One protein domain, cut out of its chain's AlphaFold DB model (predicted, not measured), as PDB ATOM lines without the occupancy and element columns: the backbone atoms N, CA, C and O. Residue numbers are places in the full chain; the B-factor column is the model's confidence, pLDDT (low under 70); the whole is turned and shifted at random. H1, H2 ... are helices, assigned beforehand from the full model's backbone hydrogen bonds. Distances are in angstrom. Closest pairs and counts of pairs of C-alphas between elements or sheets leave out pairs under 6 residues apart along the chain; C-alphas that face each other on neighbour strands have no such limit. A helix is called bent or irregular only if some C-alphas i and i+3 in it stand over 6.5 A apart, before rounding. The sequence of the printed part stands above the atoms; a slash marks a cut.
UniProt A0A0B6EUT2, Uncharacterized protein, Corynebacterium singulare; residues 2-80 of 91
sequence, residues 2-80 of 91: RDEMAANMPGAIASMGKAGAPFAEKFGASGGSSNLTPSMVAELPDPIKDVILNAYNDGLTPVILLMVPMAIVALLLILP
ATOM      1  N   ARG A   2      68.141 -15.145 282.557       74.12
ATOM      2  CA  ARG A   2      69.017 -14.252 283.368       74.12
ATOM      3  C   ARG A   2      69.470 -12.996 282.619       74.12
ATOM      4  O   ARG A   2      69.365 -11.902 283.166       74.12
ATOM      5  N   ASP A   3      69.901 -13.162 281.376       79.62
ATOM      6  CA  ASP A   3      70.370 -12.054 280.538       79.62
ATOM      7  C   ASP A   3      69.234 -11.088 280.177       79.62
ATOM      8  O   ASP A   3      69.401  -9.873 280.216       79.62
ATOM      9  N   GLU A   4      68.038 -11.614 279.921       81.81
ATOM     10  CA  GLU A   4      66.861 -10.803 279.590       81.81
ATOM     11  C   GLU A   4      66.291 -10.055 280.782       81.81
ATOM     12  O   GLU A   4      65.868  -8.910 280.646       81.81
ATOM     13  N   MET A   5      66.319 -10.660 281.967       81.56
ATOM     14  CA  MET A   5      66.000  -9.930 283.187       81.56
ATOM     15  C   MET A   5      67.029  -8.824 283.410       81.56
ATOM     16  O   MET A   5      66.640  -7.690 283.658       81.56
ATOM     17  N   ALA A   6      68.328  -9.093 283.250       81.19
ATOM     18  CA  ALA A   6      69.354  -8.059 283.393       81.19
ATOM     19  C   ALA A   6      69.170  -6.896 282.396       81.19
ATOM     20  O   ALA A   6      69.383  -5.741 282.766       81.19
ATOM     21  N   ALA A   7      68.726  -7.184 281.171       83.62
ATOM     22  CA  ALA A   7      68.470  -6.175 280.146       83.62
ATOM     23  C   ALA A   7      67.199  -5.345 280.411       83.62
ATOM     24  O   ALA A   7      67.215  -4.125 280.249       83.62
ATOM     25  N   ASN A   8      66.104  -5.983 280.834       85.44
ATOM     26  CA  ASN A   8      64.780  -5.350 280.899       85.44
ATOM     27  C   ASN A   8      64.403  -4.824 282.298       85.44
ATOM     28  O   ASN A   8      63.577  -3.916 282.427       85.44
ATOM     29  N   MET A   9      65.026  -5.341 283.363       84.62
ATOM     30  CA  MET A   9      64.742  -4.948 284.750       84.62
ATOM     31  C   MET A   9      65.061  -3.472 285.061       84.62
ATOM     32  O   MET A   9      64.260  -2.832 285.746       84.62
ATOM     33  N   PRO A  10      66.148  -2.858 284.549       85.31
ATOM     34  CA  PRO A  10      66.400  -1.431 284.761       85.31
ATOM     35  C   PRO A  10      65.269  -0.536 284.231       85.31
ATOM     36  O   PRO A  10      64.903   0.441 284.883       85.31
ATOM     37  N   GLY A  11      64.672  -0.897 283.088       86.19
ATOM     38  CA  GLY A  11      63.542  -0.170 282.499       86.19
ATOM     39  C   GLY A  11      62.272  -0.267 283.345       86.19
ATOM     40  O   GLY A  11      61.618   0.745 283.601       86.19
ATOM     41  N   ALA A  12      61.964  -1.460 283.856       86.00
ATOM     42  CA  ALA A  12      60.834  -1.672 284.762       86.00
ATOM     43  C   ALA A  12      61.020  -1.004 286.135       86.00
ATOM     44  O   ALA A  12      60.057  -0.550 286.744       86.00
ATOM     45  N   ILE A  13      62.253  -0.899 286.635       85.56
ATOM     46  CA  ILE A  13      62.539  -0.141 287.861       85.56
ATOM     47  C   ILE A  13      62.359   1.359 287.620       85.56
ATOM     48  O   ILE A  13      61.756   2.046 288.446       85.56
ATOM     49  N   ALA A  14      62.849   1.864 286.486       86.44
ATOM     50  CA  ALA A  14      62.725   3.272 286.125       86.44
ATOM     51  C   ALA A  14      61.257   3.706 285.985       86.44
ATOM     52  O   ALA A  14      60.905   4.801 286.426       86.44
ATOM     53  N   SER A  15      60.384   2.843 285.451       86.62
ATOM     54  CA  SER A  15      58.953   3.142 285.298       86.62
ATOM     55  C   SER A  15      58.200   3.267 286.631       86.62
ATOM     56  O   SER A  15      57.187   3.960 286.691       86.62
ATOM     57  N   MET A  16      58.712   2.681 287.721       85.06
ATOM     58  CA  MET A  16      58.142   2.815 289.072       85.06
ATOM     59  C   MET A  16      58.631   4.063 289.836       85.06
ATOM     60  O   MET A  16      58.140   4.357 290.931       85.06
ATOM     61  N   GLY A  17      59.622   4.797 289.318       83.31
ATOM     62  CA  GLY A  17      60.199   5.964 289.992       83.31
ATOM     63  C   GLY A  17      60.777   5.633 291.379       83.31
ATOM     64  O   GLY A  17      61.479   4.639 291.558       83.31
ATOM     65  N   LYS A  18      60.480   6.453 292.400       81.50
ATOM     66  CA  LYS A  18      61.010   6.256 293.769       81.50
ATOM     67  C   LYS A  18      60.565   4.937 294.419       81.50
ATOM     68  O   LYS A  18      61.286   4.421 295.267       81.50
ATOM     69  N   ALA A  19      59.422   4.383 294.010       83.06
ATOM     70  CA  ALA A  19      58.925   3.104 294.518       83.06
ATOM     71  C   ALA A  19      59.756   1.901 294.029       83.06
ATOM     72  O   ALA A  19      59.707   0.835 294.637       83.06
ATOM     73  N   GLY A  20      60.555   2.073 292.967       80.56
ATOM     74  CA  GLY A  20      61.427   1.035 292.416       80.56
ATOM     75  C   GLY A  20      62.762   0.853 293.146       80.56
ATOM     76  O   GLY A  20      63.394  -0.189 292.991       80.56
ATOM     77  N   ALA A  21      63.185   1.816 293.972       82.12
ATOM     78  CA  ALA A  21      64.460   1.781 294.697       82.12
ATOM     79  C   ALA A  21      64.708   0.496 295.527       82.12
ATOM     80  O   ALA A  21      65.774  -0.101 295.360       82.12
ATOM     81  N   PRO A  22      63.759  -0.005 296.352       83.06
ATOM     82  CA  PRO A  22      63.972  -1.246 297.109       83.06
ATOM     83  C   PRO A  22      64.084  -2.490 296.214       83.06
ATOM     84  O   PRO A  22      64.704  -3.484 296.594       83.06
ATOM     85  N   PHE A  23      63.499  -2.456 295.015       80.88
ATOM     86  CA  PHE A  23      63.603  -3.544 294.045       80.88
ATOM     87  C   PHE A  23      64.922  -3.483 293.272       80.88
ATOM     88  O   PHE A  23      65.518  -4.525 293.012       80.88
ATOM     89  N   ALA A  24      65.426  -2.283 292.980       80.12
ATOM     90  CA  ALA A  24      66.739  -2.091 292.368       80.12
ATOM     91  C   ALA A  24      67.861  -2.706 293.210       80.12
ATOM     92  O   ALA A  24      68.729  -3.392 292.678       80.12
ATOM     93  N   GLU A  25      67.804  -2.523 294.528       79.50
ATOM     94  CA  GLU A  25      68.772  -3.106 295.456       79.50
ATOM     95  C   GLU A  25      68.641  -4.637 295.522       79.50
ATOM     96  O   GLU A  25      69.627  -5.358 295.347       79.50
ATOM     97  N   LYS A  26      67.410  -5.151 295.678       76.25
ATOM     98  CA  LYS A  26      67.139  -6.598 295.736       76.25
ATOM     99  C   LYS A  26      67.584  -7.337 294.472       76.25
ATOM    100  O   LYS A  26      68.236  -8.376 294.576       76.25
ATOM    101  N   PHE A  27      67.249  -6.819 293.292       74.69
ATOM    102  CA  PHE A  27      67.551  -7.474 292.018       74.69
ATOM    103  C   PHE A  27      68.959  -7.151 291.489       74.69
ATOM    104  O   PHE A  27      69.536  -7.989 290.797       74.69
ATOM    105  N   GLY A  28      69.545  -6.004 291.857       66.56
ATOM    106  CA  GLY A  28      70.879  -5.571 291.426       66.56
ATOM    107  C   GLY A  28      72.049  -6.200 292.194       66.56
ATOM    108  O   GLY A  28      73.094  -6.442 291.599       66.56
ATOM    109  N   ALA A  29      71.888  -6.514 293.486       59.44
ATOM    110  CA  ALA A  29      72.989  -7.025 294.318       59.44
ATOM    111  C   ALA A  29      73.139  -8.559 294.318       59.44
ATOM    112  O   ALA A  29      74.201  -9.073 294.655       59.44
ATOM    113  N   SER A  30      72.085  -9.306 293.971       52.31
ATOM    114  CA  SER A  30      72.021 -10.752 294.255       52.31
ATOM    115  C   SER A  30      71.740 -11.650 293.048       52.31
ATOM    116  O   SER A  30      71.587 -12.860 293.210       52.31
ATOM    117  N   GLY A  31      71.676 -11.101 291.827       56.72
ATOM    118  CA  GLY A  31      71.263 -11.879 290.654       56.72
ATOM    119  C   GLY A  31      69.929 -12.583 290.920       56.72
ATOM    120  O   GLY A  31      69.850 -13.796 290.712       56.72
ATOM    121  N   GLY A  32      68.962 -11.811 291.455       55.91
ATOM    122  CA  GLY A  32      67.777 -12.161 292.270       55.91
ATOM    123  C   GLY A  32      66.739 -13.131 291.689       55.91
ATOM    124  O   GLY A  32      65.554 -13.047 291.982       55.91
ATOM    125  N   SER A  33      67.189 -14.067 290.868       57.69
ATOM    126  CA  SER A  33      66.422 -15.073 290.148       57.69
ATOM    127  C   SER A  33      66.550 -16.472 290.755       57.69
ATOM    128  O   SER A  33      65.911 -17.393 290.255       57.69
ATOM    129  N   SER A  34      67.384 -16.682 291.779       59.91
ATOM    130  CA  SER A  34      67.712 -18.049 292.207       59.91
ATOM    131  C   SER A  34      66.570 -18.775 292.932       59.91
ATOM    132  O   SER A  34      66.618 -19.994 292.990       59.91
ATOM    133  N   ASN A  35      65.548 -18.074 293.454       59.78
ATOM    134  CA  ASN A  35      64.409 -18.689 294.162       59.78
ATOM    135  C   ASN A  35      63.100 -17.879 294.011       59.78
ATOM    136  O   ASN A  35      62.490 -17.487 295.004       59.78
ATOM    137  N   LEU A  36      62.673 -17.581 292.780       73.44
ATOM    138  CA  LEU A  36      61.359 -16.966 292.545       73.44
ATOM    139  C   LEU A  36      60.268 -18.041 292.645       73.44
ATOM    140  O   LEU A  36      60.139 -18.877 291.753       73.44
ATOM    141  N   THR A  37      59.488 -18.036 293.727       78.94
ATOM    142  CA  THR A  37      58.291 -18.882 293.814       78.94
ATOM    143  C   THR A  37      57.104 -18.193 293.127       78.94
ATOM    144  O   THR A  37      57.040 -16.961 293.101       78.94
ATOM    145  N   PRO A  38      56.122 -18.948 292.599       76.00
ATOM    146  CA  PRO A  38      54.945 -18.358 291.959       76.00
ATOM    147  C   PRO A  38      54.167 -17.400 292.872       76.00
ATOM    148  O   PRO A  38      53.674 -16.374 292.409       76.00
ATOM    149  N   SER A  39      54.100 -17.697 294.177       81.19
ATOM    150  CA  SER A  39      53.459 -16.822 295.162       81.19
ATOM    151  C   SER A  39      54.209 -15.502 295.337       81.19
ATOM    152  O   SER A  39      53.581 -14.452 295.364       81.19
ATOM    153  N   MET A  40      55.545 -15.532 295.370       79.12
ATOM    154  CA  MET A  40      56.356 -14.315 295.474       79.12
ATOM    155  C   MET A  40      56.233 -13.433 294.233       79.12
ATOM    156  O   MET A  40      56.252 -12.217 294.361       79.12
ATOM    157  N   VAL A  41      56.087 -14.022 293.042       82.75
ATOM    158  CA  VAL A  41      55.896 -13.262 291.795       82.75
ATOM    159  C   VAL A  41      54.521 -12.590 291.746       82.75
ATOM    160  O   VAL A  41      54.406 -11.481 291.229       82.75
ATOM    161  N   ALA A  42      53.487 -13.220 292.310       84.00
ATOM    162  CA  ALA A  42      52.137 -12.657 292.352       84.00
ATOM    163  C   ALA A  42      52.037 -11.380 293.208       84.00
ATOM    164  O   ALA A  42      51.198 -10.526 292.935       84.00
ATOM    165  N   GLU A  43      52.905 -11.240 294.211       84.88
ATOM    166  CA  GLU A  43      52.975 -10.070 295.095       84.88
ATOM    167  C   GLU A  43      53.842  -8.929 294.527       84.88
ATOM    168  O   GLU A  43      53.947  -7.863 295.140       84.88
ATOM    169  N   LEU A  44      54.482  -9.125 293.365       85.00
ATOM    170  CA  LEU A  44      55.320  -8.099 292.746       85.00
ATOM    171  C   LEU A  44      54.484  -7.028 292.028       85.00
ATOM    172  O   LEU A  44      53.437  -7.335 291.453       85.00
ATOM    173  N   PRO A  45      54.986  -5.779 291.972       87.88
ATOM    174  CA  PRO A  45      54.428  -4.749 291.107       87.88
ATOM    175  C   PRO A  45      54.386  -5.202 289.645       87.88
ATOM    176  O   PRO A  45      55.334  -5.832 289.162       87.88
ATOM    177  N   ASP A  46      53.329  -4.814 288.928       88.69
ATOM    178  CA  ASP A  46      53.103  -5.209 287.531       88.69
ATOM    179  C   ASP A  46      54.328  -5.003 286.619       88.69
ATOM    180  O   ASP A  46      54.700  -5.958 285.936       88.69
ATOM    181  N   PRO A  47      55.063  -3.868 286.673       87.44
ATOM    182  CA  PRO A  47      56.231  -3.665 285.812       87.44
ATOM    183  C   PRO A  47      57.336  -4.715 285.995       87.44
ATOM    184  O   PRO A  47      58.032  -5.056 285.043       87.44
ATOM    185  N   ILE A  48      57.519  -5.229 287.214       86.25
ATOM    186  CA  ILE A  48      58.526  -6.262 287.503       86.25
ATOM    187  C   ILE A  48      58.016  -7.631 287.065       86.25
ATOM    188  O   ILE A  48      58.756  -8.413 286.465       86.25
ATOM    189  N   LYS A  49      56.748  -7.917 287.366       88.62
ATOM    190  CA  LYS A  49      56.090  -9.169 286.993       88.62
ATOM    191  C   LYS A  49      56.144  -9.390 285.481       88.62
ATOM    192  O   LYS A  49      56.499 -10.485 285.054       88.62
ATOM    193  N   ASP A  50      55.893  -8.351 284.687       89.69
ATOM    194  CA  ASP A  50      55.931  -8.425 283.224       89.69
ATOM    195  C   ASP A  50      57.324  -8.788 282.694       89.69
ATOM    196  O   ASP A  50      57.453  -9.635 281.811       89.69
ATOM    197  N   VAL A  51      58.390  -8.226 283.275       88.44
ATOM    198  CA  VAL A  51      59.774  -8.580 282.911       88.44
ATOM    199  C   VAL A  51      60.067 -10.053 283.197       88.44
ATOM    200  O   VAL A  51      60.691 -10.724 282.375       88.44
ATOM    201  N   ILE A  52      59.606 -10.573 284.337       86.69
ATOM    202  CA  ILE A  52      59.794 -11.983 284.709       86.69
ATOM    203  C   ILE A  52      59.021 -12.902 283.756       86.69
ATOM    204  O   ILE A  52      59.567 -13.908 283.305       86.69
ATOM    205  N   LEU A  53      57.772 -12.556 283.429       87.62
ATOM    206  CA  LEU A  53      56.934 -13.331 282.509       87.62
ATOM    207  C   LEU A  53      57.521 -13.363 281.096       87.62
ATOM    208  O   LEU A  53      57.599 -14.433 280.493       87.62
ATOM    209  N   ASN A  54      57.989 -12.223 280.591       88.69
ATOM    210  CA  ASN A  54      58.633 -12.155 279.281       88.69
ATOM    211  C   ASN A  54      59.922 -12.983 279.262       88.69
ATOM    212  O   ASN A  54      60.049 -13.874 278.432       88.69
ATOM    213  N   ALA A  55      60.795 -12.827 280.261       86.94
ATOM    214  CA  ALA A  55      62.029 -13.610 280.360       86.94
ATOM    215  C   ALA A  55      61.801 -15.132 280.511       86.94
ATOM    216  O   ALA A  55      62.694 -15.926 280.188       86.94
ATOM    217  N   TYR A  56      60.641 -15.551 281.035       87.00
ATOM    218  CA  TYR A  56      60.207 -16.950 281.058       87.00
ATOM    219  C   TYR A  56      59.763 -17.427 279.666       87.00
ATOM    220  O   TYR A  56      60.236 -18.465 279.200       87.00
ATOM    221  N   ASN A  57      58.913 -16.657 278.982       88.81
ATOM    222  CA  ASN A  57      58.436 -16.963 277.628       88.81
ATOM    223  C   ASN A  57      59.578 -16.998 276.600       88.81
ATOM    224  O   ASN A  57      59.677 -17.926 275.792       88.81
ATOM    225  N   ASP A  58      60.489 -16.034 276.672       88.94
ATOM    226  CA  ASP A  58      61.671 -15.976 275.816       88.94
ATOM    227  C   ASP A  58      62.624 -17.141 276.107       88.94
ATOM    228  O   ASP A  58      63.197 -17.728 275.191       88.94
ATOM    229  N   GLY A  59      62.716 -17.577 277.369       88.06
ATOM    230  CA  GLY A  59      63.439 -18.793 277.750       88.06
ATOM    231  C   GLY A  59      62.833 -20.084 277.184       88.06
ATOM    232  O   GLY A  59      63.573 -21.014 276.860       88.06
ATOM    233  N   LEU A  60      61.506 -20.151 277.032       88.94
ATOM    234  CA  LEU A  60      60.805 -21.304 276.453       88.94
ATOM    235  C   LEU A  60      60.926 -21.377 274.929       88.94
ATOM    236  O   LEU A  60      60.954 -22.471 274.367       88.94
ATOM    237  N   THR A  61      61.015 -20.232 274.258       92.50
ATOM    238  CA  THR A  61      61.054 -20.145 272.792       92.50
ATOM    239  C   THR A  61      62.149 -21.015 272.150       92.50
ATOM    240  O   THR A  61      61.808 -21.822 271.281       92.50
ATOM    241  N   PRO A  62      63.436 -20.958 272.559       92.75
ATOM    242  CA  PRO A  62      64.468 -21.816 271.975       92.75
ATOM    243  C   PRO A  62      64.230 -23.301 272.278       92.75
ATOM    244  O   PRO A  62      64.516 -24.145 271.434       92.75
ATOM    245  N   VAL A  63      63.667 -23.634 273.444       94.50
ATOM    246  CA  VAL A  63      63.344 -25.022 273.813       94.50
ATOM    247  C   VAL A  63      62.285 -25.590 272.877       94.50
ATOM    248  O   VAL A  63      62.483 -26.654 272.295       94.50
ATOM    249  N   ILE A  64      61.184 -24.860 272.678       93.94
ATOM    250  CA  ILE A  64      60.108 -25.264 271.766       93.94
ATOM    251  C   ILE A  64      60.651 -25.385 270.341       93.94
ATOM    252  O   ILE A  64      60.385 -26.378 269.665       93.94
ATOM    253  N   LEU A  65      61.461 -24.422 269.901       95.94
ATOM    254  CA  LEU A  65      62.051 -24.425 268.564       95.94
ATOM    255  C   LEU A  65      62.956 -25.642 268.328       95.94
ATOM    256  O   LEU A  65      62.958 -26.175 267.225       95.94
ATOM    257  N   LEU A  66      63.662 -26.126 269.356       96.44
ATOM    258  CA  LEU A  66      64.435 -27.374 269.304       96.44
ATOM    259  C   LEU A  66      63.555 -28.634 269.379       96.44
ATOM    260  O   LEU A  66      63.892 -29.651 268.770       96.44
ATOM    261  N   MET A  67      62.417 -28.592 270.080       96.88
ATOM    262  CA  MET A  67      61.472 -29.717 270.137       96.88
ATOM    263  C   MET A  67      60.733 -29.944 268.813       96.88
ATOM    264  O   MET A  67      60.453 -31.090 268.468       96.88
ATOM    265  N   VAL A  68      60.441 -28.891 268.044       97.31
ATOM    266  CA  VAL A  68      59.755 -28.998 266.740       97.31
ATOM    267  C   VAL A  68      60.464 -29.948 265.757       97.31
ATOM    268  O   VAL A  68      59.812 -30.880 265.282       97.31
ATOM    269  N   PRO A  69      61.768 -29.806 265.441       97.12
ATOM    270  CA  PRO A  69      62.446 -30.731 264.539       97.12
ATOM    271  C   PRO A  69      62.528 -32.148 265.116       97.12
ATOM    272  O   PRO A  69      62.411 -33.108 264.360       97.12
ATOM    273  N   MET A  70      62.649 -32.308 266.438       97.81
ATOM    274  CA  MET A  70      62.571 -33.630 267.073       97.81
ATOM    275  C   MET A  70      61.204 -34.286 266.853       97.81
ATOM    276  O   MET A  70      61.141 -35.472 266.533       97.81
ATOM    277  N   ALA A  71      60.115 -33.520 266.961       97.56
ATOM    278  CA  ALA A  71      58.766 -34.002 266.680       97.56
ATOM    279  C   ALA A  71      58.591 -34.382 265.201       97.56
ATOM    280  O   ALA A  71      57.989 -35.410 264.905       97.56
ATOM    281  N   ILE A  72      59.167 -33.608 264.274       98.25
ATOM    282  CA  ILE A  72      59.180 -33.944 262.841       98.25
ATOM    283  C   ILE A  72      59.936 -35.257 262.603       98.25
ATOM    284  O   ILE A  72      59.441 -36.125 261.893       98.25
ATOM    285  N   VAL A  73      61.106 -35.439 263.220       98.31
ATOM    286  CA  VAL A  73      61.869 -36.693 263.122       98.31
ATOM    287  C   VAL A  73      61.057 -37.864 263.675       98.31
ATOM    288  O   VAL A  73      60.936 -38.882 263.000       98.31
ATOM    289  N   ALA A  74      60.448 -37.719 264.853       97.69
ATOM    290  CA  ALA A  74      59.590 -38.749 265.436       97.69
ATOM    291  C   ALA A  74      58.405 -39.096 264.520       97.69
ATOM    292  O   ALA A  74      58.124 -40.272 264.298       97.69
ATOM    293  N   LEU A  75      57.758 -38.088 263.928       97.88
ATOM    294  CA  LEU A  75      56.684 -38.277 262.956       97.88
ATOM    295  C   LEU A  75      57.165 -39.086 261.745       97.88
ATOM    296  O   LEU A  75      56.526 -40.071 261.384       97.88
ATOM    297  N   LEU A  76      58.304 -38.716 261.149       97.94
ATOM    298  CA  LEU A  76      58.883 -39.424 260.001       97.94
ATOM    299  C   LEU A  76      59.235 -40.882 260.330       97.94
ATOM    300  O   LEU A  76      59.043 -41.756 259.487       97.94
ATOM    301  N   LEU A  77      59.713 -41.152 261.548       97.06
ATOM    302  CA  LEU A  77      60.001 -42.509 262.020       97.06
ATOM    303  C   LEU A  77      58.734 -43.352 262.219       97.06
ATOM    304  O   LEU A  77      58.794 -44.569 262.059       97.06
ATOM    305  N   ILE A  78      57.600 -42.724 262.549       96.12
ATOM    306  CA  ILE A  78      56.314 -43.408 262.757       96.12
ATOM    307  C   ILE A  78      55.582 -43.678 261.435       96.12
ATOM    308  O   ILE A  78      54.847 -44.656 261.353       96.12
ATOM    309  N   LEU A  79      55.797 -42.890 260.374       95.56
ATOM    310  CA  LEU A  79      55.153 -43.108 259.065       95.56
ATOM    311  C   LEU A  79      55.191 -44.561 258.533       95.56
ATOM    312  O   LEU A  79      54.175 -45.007 258.001       95.56
ATOM    313  N   PRO A  80      56.302 -45.320 258.630       94.38
ATOM    314  CA  PRO A  80      56.337 -46.713 258.176       94.38
ATOM    315  C   PRO A  80      55.740 -47.725 259.169       94.38
ATOM    316  O   PRO A  80      55.659 -48.909 258.828       94.38
TER     317      PRO A  80
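What this domain is: This is residues 2 to 80 of the 91 residues of an uncharacterized protein of Corynebacterium singulare (UniProt A0A0B6EUT2). A small head of helices has a helical arm sticking out, residues 60 to 80, of which 60 to 78 belong to H4. In the head, H1 packs on H2 and H4a. The 79 printed residues hold four named helices, H1 to H4, all helix. The whole is only just extended, close to loose: radius of gyration of the C-alphas 17.8 A, spans 64 by 23 by 21 A.

Where its parts are: Find C-alpha 2 at (69.017, -14.252, 283.368), where H1, residues 2 to 15, begins. H2 is residues 17 to 30. H1, only just, and H2 are irregular: C-alphas 7 and 10 are 6.9 A apart, 19 and 22 are 7.1 A. H3 is residues 38 to 42. H4, residues 46 to 78, assigned as one helix by its hydrogen bonds, is bent: C-alphas 59 and 62 are 6.6 A apart. Its arms are H4a, residues 46 to 59, 19.7 A, and H4b, residues 62 to 78, 24.9 A, ending at C-alpha 78 (56.314, -43.408, 262.757).

How they stand to each other: H1 and H2, a helical hairpin, touch, H1 with residues 10 to 14 alone and H2 with residues 20 to 24 alone; closest C-alphas Ile 13 and Gly 20, 4.8 A. H1 touches H4a at a shallow tilt of 20 degrees, opposite ways; closest C-alphas Ala 12 and Pro 47, 5.1 A. H3 is close to but not clearly touching H4a; closest C-alphas Val 41 and Lys 49, 6.3 A. O i to N i+4 pairs are within hydrogen-bond range throughout H3, in 8 of 10 in H1, 6 of 10 in H2, 9 of 10 in H4a and 11 of 13 in H4b.

The domain as a whole: The C-alphas of Lys 18 and Pro 80, the two farthest apart, are 64.0 A apart. The printed part has no cut and no long link; pLDDT is under 70 at residues 28 to 35.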